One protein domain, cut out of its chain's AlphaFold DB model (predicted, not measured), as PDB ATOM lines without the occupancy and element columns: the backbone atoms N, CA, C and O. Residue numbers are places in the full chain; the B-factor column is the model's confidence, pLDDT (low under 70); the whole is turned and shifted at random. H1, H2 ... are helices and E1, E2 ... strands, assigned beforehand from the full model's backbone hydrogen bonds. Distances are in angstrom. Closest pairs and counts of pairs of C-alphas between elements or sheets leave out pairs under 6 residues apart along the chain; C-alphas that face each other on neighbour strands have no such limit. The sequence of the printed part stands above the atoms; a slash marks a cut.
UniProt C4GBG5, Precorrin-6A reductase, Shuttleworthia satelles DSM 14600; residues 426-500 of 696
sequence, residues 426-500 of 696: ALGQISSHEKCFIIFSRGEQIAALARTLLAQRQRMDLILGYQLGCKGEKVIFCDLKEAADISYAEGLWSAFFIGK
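This is residues 426 to 500 of the 696 residues of the protein "Precorrin-6A reductase" of Shuttleworthia satelles DSM 14600 (UniProt C4GBG5). What does the domain look like? It is a twisted sheet of four strands with its three helices over one face and the other face bare: H2 runs along the inner strands E4 and E2, H1 is over the edge strand E1, and H3 is over the other edge strand, E3. What is it made of? The printed part has 75 residues, with three named helices and four named strands in the order H1, E1, H2, E2, E3, H3, E4; the sheet's order is E1, E4, E2, E3, all antiparallel, and the class is mixed, helices and strands. How large is it? It is compact, with a radius of gyration of the C-alphas of 11.6 A, and its elongated outline spans 35 by 21 by 19 A.

Where are the strands? E1 is residues 435 to 440, 16.1 A from first to last C-alpha; E4 is residues 493 to 499, 19.5 A; E2 is residues 460 to 466, 19.1 A; and E3 is residues 474 to 479, 16.2 A. C-alpha 499, where E4 ends, is at (61.531, 22.592, 1.721). Where are the helices? H2 is residues 444 to 455, 16.7 A long; H1 is residues 426 to 432 and begins with C-alpha 426 at (70.322, 20.084, 12.579); H3 is residues 480 to 485.

How do the strands pair? E4 and E2 are antiparallel at 165 degrees, with N 461 and O 498 at 2.8 A. E1 and E4 stand at 159 degrees, with N 440 and O 493 at 2.8 A; the hairpin E2 and E3 stands at 163 degrees, with N 462 and O 478 at 2.7 A. How do the helices stand on the sheet? The two layers are the sheet and, on one face of it, H1, H2 and H3, at heights over the sheet of 9.2, 10.0 and 8.3 A. H2 runs along the strands, at 3 degrees to E2 on the local plane, while H3 stands up from the sheet, its line rising 46 degrees. Which helices meet? H2 and H3 touch, with the C-alphas of Ala 447 and Ala 484 closest at 4.1 A, at a steep tilt of 49 degrees, opposite ways. H1 and H2 are close but not clearly touching, the C-alphas of Leu 427 and Leu 453 being closest at 7.6 A; H1 and H3 are apart. What of crossovers and helix backbones? E1, H2, E2 and E3, H3, E4 are split strand-helix-strand units, two strands running the same way with another strand between them, each with a right-handed crossover. In H1, H2 and H3 every O i to N i+4 pair is within hydrogen-bond range.

How far does it reach? The two C-alphas farthest apart, those of Gln 456 and Lys 471, are 36.4 A apart. Is it continuous and confident? The printed part has no cut and no long link; its mean pLDDT is 89.2, and no printed residue is under 70.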
ATOM      1  N   ALA A 426      70.895  20.482  13.862       73.31
ATOM      2  CA  ALA A 426      70.322  20.084  12.579       73.31
ATOM      3  C   ALA A 426      69.040  20.851  12.219       73.31
ATOM      4  O   ALA A 426      68.850  21.206  11.057       73.31
ATOM      5  N   LEU A 427      68.176  21.163  13.191       77.38
ATOM      6  CA  LEU A 427      66.903  21.863  12.948       77.38
ATOM      7  C   LEU A 427      67.101  23.255  12.339       77.38
ATOM      8  O   LEU A 427      66.381  23.649  11.414       77.38
ATOM      9  N   GLY A 428      68.091  23.996  12.849       72.75
ATOM     10  CA  GLY A 428      68.439  25.318  12.340       72.75
ATOM     11  C   GLY A 428      68.908  25.258  10.888       72.75
ATOM     12  O   GLY A 428      68.472  26.078  10.080       72.75
ATOM     13  N   GLN A 429      69.730  24.257  10.560       82.00
ATOM     14  CA  GLN A 429      70.270  24.054   9.216       82.00
ATOM     15  C   GLN A 429      69.205  23.591   8.216       82.00
ATOM     16  O   GLN A 429      69.136  24.130   7.113       82.00
ATOM     17  N   ILE A 430      68.331  22.662   8.615       85.94
ATOM     18  CA  ILE A 430      67.206  22.196   7.787       85.94
ATOM     19  C   ILE A 430      66.263  23.353   7.450       85.94
ATOM     20  O   ILE A 430      65.777  23.455   6.331       85.94
ATOM     21  N   SER A 431      66.029  24.256   8.404       76.31
ATOM     22  CA  SER A 431      65.130  25.397   8.202       76.31
ATOM     23  C   SER A 431      65.748  26.522   7.360       76.31
ATOM     24  O   SER A 431      65.021  27.360   6.822       76.31
ATOM     25  N   SER A 432      67.080  26.607   7.283       75.25
ATOM     26  CA  SER A 432      67.797  27.682   6.582       75.25
ATOM     27  C   SER A 432      68.187  27.334   5.144       75.25
ATOM     28  O   SER A 432      68.485  28.244   4.362       75.25
ATOM     29  N   HIS A 433      68.136  26.056   4.771       84.19
ATOM     30  CA  HIS A 433      68.484  25.567   3.441       84.19
ATOM     31  C   HIS A 433      67.267  24.968   2.736       84.19
ATOM     32  O   HIS A 433      66.345  24.456   3.360       84.19
ATOM     33  N   GLU A 434      67.260  25.052   1.409       88.19
ATOM     34  CA  GLU A 434      66.193  24.465   0.590       88.19
ATOM     35  C   GLU A 434      66.250  22.936   0.605       88.19
ATOM     36  O   GLU A 434      65.227  22.258   0.627       88.19
ATOM     37  N   LYS A 435      67.472  22.401   0.612       92.75
ATOM     38  CA  LYS A 435      67.758  20.979   0.525       92.75
ATOM     39  C   LYS A 435      68.845  20.628   1.524       92.75
ATOM     40  O   LYS A 435      69.938  21.188   1.468       92.75
ATOM     41  N   CYS A 436      68.564  19.684   2.409       93.94
ATOM     42  CA  CYS A 436      69.544  19.140   3.342       93.94
ATOM     43  C   CYS A 436      69.655  17.635   3.173       93.94
ATOM     44  O   CYS A 436      68.635  16.962   3.072       93.94
ATOM     45  N   PHE A 437      70.873  17.105   3.202       94.44
ATOM     46  CA  PHE A 437      71.110  15.669   3.275       94.44
ATOM     47  C   PHE A 437      71.685  15.290   4.632       94.44
ATOM     48  O   PHE A 437      72.624  15.924   5.123       94.44
ATOM     49  N   ILE A 438      71.135  14.231   5.216       92.00
ATOM     50  CA  ILE A 438      71.484  13.781   6.557       92.00
ATOM     51  C   ILE A 438      71.653  12.263   6.563       92.00
ATOM     52  O   ILE A 438      70.849  11.540   5.968       92.00
ATOM     53  N   ILE A 439      72.683  11.782   7.260       88.75
ATOM     54  CA  ILE A 439      72.846  10.363   7.597       88.75
ATOM     55  C   ILE A 439      72.368  10.144   9.031       88.75
ATOM     56  O   ILE A 439      72.767  10.865   9.945       88.75
ATOM     57  N   PHE A 440      71.544   9.121   9.224       86.69
ATOM     58  CA  PHE A 440      70.977   8.747  10.509       86.69
ATOM     59  C   PHE A 440      71.544   7.417  10.980       86.69
ATOM     60  O   PHE A 440      71.671   6.455  10.218       86.69
ATOM     61  N   SER A 441      71.843   7.356  12.276       77.12
ATOM     62  CA  SER A 441      72.242   6.107  12.924       77.12
ATOM     63  C   SER A 441      71.047   5.185  13.167       77.12
ATOM     64  O   SER A 441      71.214   3.969  13.204       77.12
ATOM     65  N   ARG A 442      69.846   5.764  13.332       81.75
ATOM     66  CA  ARG A 442      68.584   5.056  13.586       81.75
ATOM     67  C   ARG A 442      67.421   5.782  12.918       81.75
ATOM     68  O   ARG A 442      67.408   7.012  12.871       81.75
ATOM     69  N   GLY A 443      66.432   5.039  12.430       84.50
ATOM     70  CA  GLY A 443      65.290   5.629  11.728       84.50
ATOM     71  C   GLY A 443      64.359   6.441  12.636       84.50
ATOM     72  O   GLY A 443      63.767   7.418  12.189       84.50
ATOM     73  N   GLU A 444      64.300   6.140  13.934       87.75
ATOM     74  CA  GLU A 444      63.501   6.894  14.912       87.75
ATOM     75  C   GLU A 444      63.933   8.363  15.017       87.75
ATOM     76  O   GLU A 444      63.106   9.227  15.317       87.75
ATOM     77  N   GLN A 445      65.203   8.663  14.719       88.75
ATOM     78  CA  GLN A 445      65.710  10.036  14.659       88.75
ATOM     79  C   GLN A 445      65.014  10.836  13.547       88.75
ATOM     80  O   GLN A 445      64.735  12.021  13.725       88.75
ATOM     81  N   ILE A 446      64.666  10.188  12.430       91.69
ATOM     82  CA  ILE A 446      63.922  10.812  11.328       91.69
ATOM     83  C   ILE A 446      62.513  11.167  11.800       91.69
ATOM     84  O   ILE A 446      62.085  12.308  11.636       91.69
ATOM     85  N   ALA A 447      61.820  10.228  12.452       92.69
ATOM     86  CA  ALA A 447      60.478  10.467  12.977       92.69
ATOM     87  C   ALA A 447      60.458  11.595  14.024       92.69
ATOM     88  O   ALA A 447      59.579  12.456  13.997       92.69
ATOM     89  N   ALA A 448      61.428  11.616  14.944       90.25
ATOM     90  CA  ALA A 448      61.553  12.664  15.959       90.25
ATOM     91  C   ALA A 448      61.796  14.051  15.335       90.25
ATOM     92  O   ALA A 448      61.155  15.036  15.720       90.25
ATOM     93  N   LEU A 449      62.671  14.117  14.328       89.94
ATOM     94  CA  LEU A 449      62.957  15.344  13.591       89.94
ATOM     95  C   LEU A 449      61.723  15.825  12.816       89.94
ATOM     96  O   LEU A 449      61.363  17.001  12.892       89.94
ATOM     97  N   ALA A 450      61.018  14.907  12.151       92.44
ATOM     98  CA  ALA A 450      59.794  15.202  11.419       92.44
ATOM     99  C   ALA A 450      58.687  15.754  12.337       92.44
ATOM    100  O   ALA A 450      58.092  16.787  12.028       92.44
ATOM    101  N   ARG A 451      58.470  15.147  13.519       91.81
ATOM    102  CA  ARG A 451      57.521  15.656  14.534       91.81
ATOM    103  C   ARG A 451      57.868  17.073  14.992       91.81
ATOM    104  O   ARG A 451      56.974  17.910  15.114       91.81
ATOM    105  N   THR A 452      59.149  17.354  15.223       87.50
ATOM    106  CA  THR A 452      59.600  18.686  15.654       87.50
ATOM    107  C   THR A 452      59.371  19.739  14.567       87.50
ATOM    108  O   THR A 452      58.819  20.805  14.847       87.50
ATOM    109  N   LEU A 453      59.707  19.435  13.311       86.88
ATOM    110  CA  LEU A 453      59.485  20.335  12.174       86.88
ATOM    111  C   LEU A 453      57.985  20.592  11.920       86.88
ATOM    112  O   LEU A 453      57.593  21.732  11.648       86.88
ATOM    113  N   LEU A 454      57.124  19.580  12.093       87.12
ATOM    114  CA  LEU A 454      55.662  19.742  12.051       87.12
ATOM    115  C   LEU A 454      55.150  20.677  13.149       87.12
ATOM    116  O   LEU A 454      54.322  21.549  12.876       87.12
ATOM    117  N   ALA A 455      55.652  20.536  14.381       82.50
ATOM    118  CA  ALA A 455      55.286  21.414  15.493       82.50
ATOM    119  C   ALA A 455      55.683  22.878  15.222       82.50
ATOM    120  O   ALA A 455      54.958  23.802  15.596       82.50
ATOM    121  N   GLN A 456      56.781  23.094  14.488       77.25
ATOM    122  CA  GLN A 456      57.231  24.404  14.001       77.25
ATOM    123  C   GLN A 456      56.492  24.891  12.741       77.25
ATOM    124  O   GLN A 456      56.843  25.931  12.181       77.25
ATOM    125  N   ARG A 457      55.449  24.169  12.303       78.75
ATOM    126  CA  ARG A 457      54.625  24.465  11.119       78.75
ATOM    127  C   ARG A 457      55.423  24.542   9.810       78.75
ATOM    128  O   ARG A 457      54.998  25.231   8.879       78.75
ATOM    129  N   GLN A 458      56.553  23.841   9.728       79.88
ATOM    130  CA  GLN A 458      57.307  23.705   8.484       79.88
ATOM    131  C   GLN A 458      56.570  22.786   7.503       79.88
ATOM    132  O   GLN A 458      55.757  21.947   7.893       79.88
ATOM    133  N   ARG A 459      56.848  22.961   6.209       85.19
ATOM    134  CA  ARG A 459      56.348  22.096   5.132       85.19
ATOM    135  C   ARG A 459      57.525  21.675   4.272       85.19
ATOM    136  O   ARG A 459      58.164  22.538   3.671       85.19
ATOM    137  N   MET A 460      57.807  20.378   4.263       90.81
ATOM    138  CA  MET A 460      58.942  19.792   3.560       90.81
ATOM    139  C   MET A 460      58.568  18.406   3.039       90.81
ATOM    140  O   MET A 460      57.828  17.678   3.707       90.81
ATOM    141  N   ASP A 461      59.130  18.067   1.888       95.06
ATOM    142  CA  ASP A 461      59.148  16.727   1.320       95.06
ATOM    143  C   ASP A 461      60.432  16.017   1.753       95.06
ATOM    144  O   ASP A 461      61.482  16.638   1.956       95.06
ATOM    145  N   LEU A 462      60.345  14.706   1.932       97.00
ATOM    146  CA  LEU A 462      61.445  13.859   2.351       97.00
ATOM    147  C   LEU A 462      61.658  12.738   1.341       97.00
ATOM    148  O   LEU A 462      60.719  12.110   0.851       97.00
ATOM    149  N   ILE A 463      62.930  12.459   1.080       98.00
ATOM    150  CA  ILE A 463      63.365  11.299   0.308       98.00
ATOM    151  C   ILE A 463      64.233  10.472   1.236       98.00
ATOM    152  O   ILE A 463      65.362  10.862   1.533       98.00
ATOM    153  N   LEU A 464      63.706   9.352   1.716       97.19
ATOM    154  CA  LEU A 464      64.375   8.469   2.660       97.19
ATOM    155  C   LEU A 464      65.070   7.336   1.905       97.19
ATOM    156  O   LEU A 464      64.458   6.670   1.072       97.19
ATOM    157  N   GLY A 465      66.331   7.088   2.231       95.69
ATOM    158  CA  GLY A 465      67.101   5.937   1.785       95.69
ATOM    159  C   GLY A 465      67.360   4.981   2.944       95.69
ATOM    160  O   GLY A 465      67.935   5.378   3.952       95.69
ATOM    161  N   TYR A 466      66.978   3.717   2.796       94.38
ATOM    162  CA  TYR A 466      67.291   2.646   3.746       94.38
ATOM    163  C   TYR A 466      68.246   1.649   3.111       94.38
ATOM    164  O   TYR A 466      67.983   1.197   1.997       94.38
ATOM    165  N   GLN A 467      69.325   1.299   3.822       90.69
ATOM    166  CA  GLN A 467      70.335   0.325   3.383       90.69
ATOM    167  C   GLN A 467      70.710   0.462   1.897       90.69
ATOM    168  O   GLN A 467      70.711  -0.512   1.140       90.69
ATOM    169  N   LEU A 468      70.993   1.697   1.475       91.69
ATOM    170  CA  LEU A 468      71.321   2.013   0.089       91.69
ATOM    171  C   LEU A 468      72.450   1.114  -0.419       91.69
ATOM    172  O   LEU A 468      73.447   0.907   0.264       91.69
ATOM    173  N   GLY A 469      72.274   0.563  -1.613       87.88
ATOM    174  CA  GLY A 469      73.197  -0.359  -2.254       87.88
ATOM    175  C   GLY A 469      73.146  -1.806  -1.740       87.88
ATOM    176  O   GLY A 469      73.743  -2.674  -2.372       87.88
ATOM    177  N   CYS A 470      72.445  -2.118  -0.648       86.94
ATOM    178  CA  CYS A 470      72.358  -3.478  -0.102       86.94
ATOM    179  C   CYS A 470      71.088  -4.226  -0.563       86.94
ATOM    180  O   CYS A 470      70.171  -3.639  -1.132       86.94
ATOM    181  N   LYS A 471      70.997  -5.540  -0.286       83.31
ATOM    182  CA  LYS A 471      69.840  -6.385  -0.676       83.31
ATOM    183  C   LYS A 471      68.487  -5.886  -0.136       83.31
ATOM    184  O   LYS A 471      67.460  -6.195  -0.728       83.31
ATOM    185  N   GLY A 472      68.485  -5.143   0.973       86.81
ATOM    186  CA  GLY A 472      67.292  -4.574   1.606       86.81
ATOM    187  C   GLY A 472      66.991  -3.123   1.222       86.81
ATOM    188  O   GLY A 472      66.219  -2.485   1.935       86.81
ATOM    189  N   GLU A 473      67.612  -2.597   0.161       93.19
ATOM    190  CA  GLU A 473      67.474  -1.198  -0.253       93.19
ATOM    191  C   GLU A 473      66.006  -0.771  -0.395       93.19
ATOM    192  O   GLU A 473      65.210  -1.432  -1.067       93.19
ATOM    193  N   LYS A 474      65.663   0.381   0.194       94.88
ATOM    194  CA  LYS A 474      64.387   1.067  -0.048       94.88
ATOM    195  C   LYS A 474      64.617   2.556  -0.259       94.88
ATOM    196  O   LYS A 474      65.404   3.168   0.461       94.88
ATOM    197  N   VAL A 475      63.883   3.126  -1.210       97.06
ATOM    198  CA  VAL A 475      63.755   4.574  -1.399       97.06
ATOM    199  C   VAL A 475      62.292   4.930  -1.184       97.06
ATOM    200  O   VAL A 475      61.418   4.350  -1.826       97.06
ATOM    201  N   ILE A 476      62.028   5.829  -0.241       97.19
ATOM    202  CA  ILE A 476      60.677   6.211   0.175       97.19
ATOM    203  C   ILE A 476      60.535   7.716  -0.016       97.19
ATOM    204  O   ILE A 476      61.377   8.480   0.446       97.19
ATOM    205  N   PHE A 477      59.464   8.124  -0.685       97.50
ATOM    206  CA  PHE A 477      59.075   9.521  -0.834       97.50
ATOM    207  C   PHE A 477      57.907   9.771   0.103       97.50
ATOM    208  O   PHE A 477      56.940   9.007   0.073       97.50
ATOM    209  N   CYS A 478      58.013  10.788   0.946       97.19
ATOM    210  CA  CYS A 478      56.983  11.088   1.926       97.19
ATOM    211  C   CYS A 478      57.029  12.551   2.360       97.19
ATOM    212  O   CYS A 478      58.065  13.202   2.236       97.19
ATOM    213  N   ASP A 479      55.940  13.061   2.921       95.94
ATOM    214  CA  ASP A 479      55.960  14.348   3.620       95.94
ATOM    215  C   ASP A 479      56.389  14.196   5.096       95.94
ATOM    216  O   ASP A 479      56.647  13.097   5.600       95.94
ATOM    217  N   LEU A 480      56.481  15.315   5.823       94.44
ATOM    218  CA  LEU A 480      56.817  15.299   7.252       94.44
ATOM    219  C   LEU A 480      55.828  14.487   8.108       94.44
ATOM    220  O   LEU A 480      56.234  13.895   9.108       94.44
ATOM    221  N   LYS A 481      54.534  14.487   7.768       95.06
ATOM    222  CA  LYS A 481      53.501  13.782   8.538       95.06
ATOM    223  C   LYS A 481      53.664  12.280   8.370       95.06
ATOM    224  O   LYS A 481      53.712  11.559   9.360       95.06
ATOM    225  N   GLU A 482      53.809  11.833   7.134       97.06
ATOM    226  CA  GLU A 482      54.079  10.442   6.803       97.06
ATOM    227  C   GLU A 482      55.389   9.972   7.447       97.06
ATOM    228  O   GLU A 482      55.395   8.952   8.130       97.06
ATOM    229  N   ALA A 483      56.475  10.748   7.340       95.38
ATOM    230  CA  ALA A 483      57.757  10.418   7.967       95.38
ATOM    231  C   ALA A 483      57.670  10.266   9.497       95.38
ATOM    232  O   ALA A 483      58.349   9.425  10.083       95.38
ATOM    233  N   ALA A 484      56.821  11.050  10.166       94.38
ATOM    234  CA  ALA A 484      56.600  10.932  11.606       94.38
ATOM    235  C   ALA A 484      55.874   9.630  12.007       94.38
ATOM    236  O   ALA A 484      56.034   9.165  13.142       94.38
ATOM    237  N   ASP A 485      55.093   9.048  11.099       93.94
ATOM    238  CA  ASP A 485      54.239   7.885  11.358       93.94
ATOM    239  C   ASP A 485      54.834   6.563  10.829       93.94
ATOM    240  O   ASP A 485      54.341   5.484  11.166       93.94
ATOM    241  N   ILE A 486      55.921   6.613  10.045       93.25
ATOM    242  CA  ILE A 486      56.634   5.416   9.575       93.25
ATOM    243  C   ILE A 486      57.224   4.634  10.759       93.25
ATOM    244  O   ILE A 486      57.899   5.178  11.635       93.25
ATOM    245  N   SER A 487      57.027   3.313  10.744       92.19
ATOM    246  CA  SER A 487      57.785   2.379  11.582       92.19
ATOM    247  C   SER A 487      59.089   2.018  10.872       92.19
ATOM    248  O   SER A 487      59.084   1.403   9.801       92.19
ATOM    249  N   TYR A 488      60.209   2.444  11.448       92.88
ATOM    250  CA  TYR A 488      61.526   2.280  10.850       92.88
ATOM    251  C   TYR A 488      62.135   0.927  11.218       92.88
ATOM    252  O   TYR A 488      62.146   0.525  12.376       92.88
ATOM    253  N   ALA A 489      62.671   0.232  10.215       90.69
ATOM    254  CA  ALA A 489      63.465  -0.969  10.439       90.69
ATOM    255  C   ALA A 489      64.864  -0.608  10.960       90.69
ATOM    256  O   ALA A 489      65.421   0.437  10.605       90.69
ATOM    257  N   GLU A 490      65.459  -1.513  11.736       88.50
ATOM    258  CA  GLU A 490      66.839  -1.380  12.195       88.50
ATOM    259  C   GLU A 490      67.808  -1.366  11.001       88.50
ATOM    260  O   GLU A 490      67.689  -2.152  10.054       88.50
ATOM    261  N   GLY A 491      68.760  -0.435  11.012       86.44
ATOM    262  CA  GLY A 491      69.769  -0.294   9.968       86.44
ATOM    263  C   GLY A 491      70.112   1.159   9.660       86.44
ATOM    264  O   GLY A 491      69.665   2.084  10.334       86.44
ATOM    265  N   LEU A 492      70.925   1.341   8.620       87.06
ATOM    266  CA  LEU A 492      71.384   2.656   8.186       87.06
ATOM    267  C   LEU A 492      70.315   3.354   7.354       87.06
ATOM    268  O   LEU A 492      69.830   2.802   6.358       87.06
ATOM    269  N   TRP A 493      70.019   4.588   7.748       92.25
ATOM    270  CA  TRP A 493      69.098   5.467   7.050       92.25
ATOM    271  C   TRP A 493      69.806   6.752   6.625       92.25
ATOM    272  O   TRP A 493      70.685   7.264   7.315       92.25
ATOM    273  N   SER A 494      69.393   7.307   5.498       93.31
ATOM    274  CA  SER A 494      69.731   8.664   5.084       93.31
ATOM    275  C   SER A 494      68.488   9.353   4.547       93.31
ATOM    276  O   SER A 494      67.522   8.690   4.168       93.31
ATOM    277  N   ALA A 495      68.480  10.682   4.529       95.38
ATOM    278  CA  ALA A 495      67.366  11.409   3.945       95.38
ATOM    279  C   ALA A 495      67.791  12.723   3.304       95.38
ATOM    280  O   ALA A 495      68.660  13.422   3.831       95.38
ATOM    281  N   PHE A 496      67.107  13.079   2.218       96.75
ATOM    282  CA  PHE A 496      66.969  14.471   1.814       96.75
ATOM    283  C   PHE A 496      65.735  15.079   2.477       96.75
ATOM    284  O   PHE A 496      64.657  14.495   2.404       96.75
ATOM    285  N   PHE A 497      65.897  16.258   3.070       94.75
ATOM    286  CA  PHE A 497      64.819  17.158   3.471       94.75
ATOM    287  C   PHE A 497      64.760  18.280   2.446       94.75
ATOM    288  O   PHE A 497      65.769  18.950   2.225       94.75
ATOM    289  N   ILE A 498      63.606  18.469   1.817       93.81
ATOM    290  CA  ILE A 498      63.410  19.421   0.727       93.81
ATOM    291  C   ILE A 498      62.253  20.335   1.104       93.81
ATOM    292  O   ILE A 498      61.113  19.900   1.226       93.81
ATOM    293  N   GLY A 499      62.531  21.611   1.323       86.62
ATOM    294  CA  GLY A 499      61.531  22.592   1.721       86.62
ATOM    295  C   GLY A 499      61.771  23.937   1.068       86.62
ATOM    296  O   GLY A 499      62.731  24.139   0.336       86.62
ATOM    297  N   LYS A 500      60.896  24.904   1.343       71.19
ATOM    298  CA  LYS A 500      61.129  26.277   0.882       71.19
ATOM    299  C   LYS A 500      62.208  26.927   1.740       71.19
ATOM    300  O   LYS A 500      62.027  27.050   2.949       71.19
TER     301      LYS A 500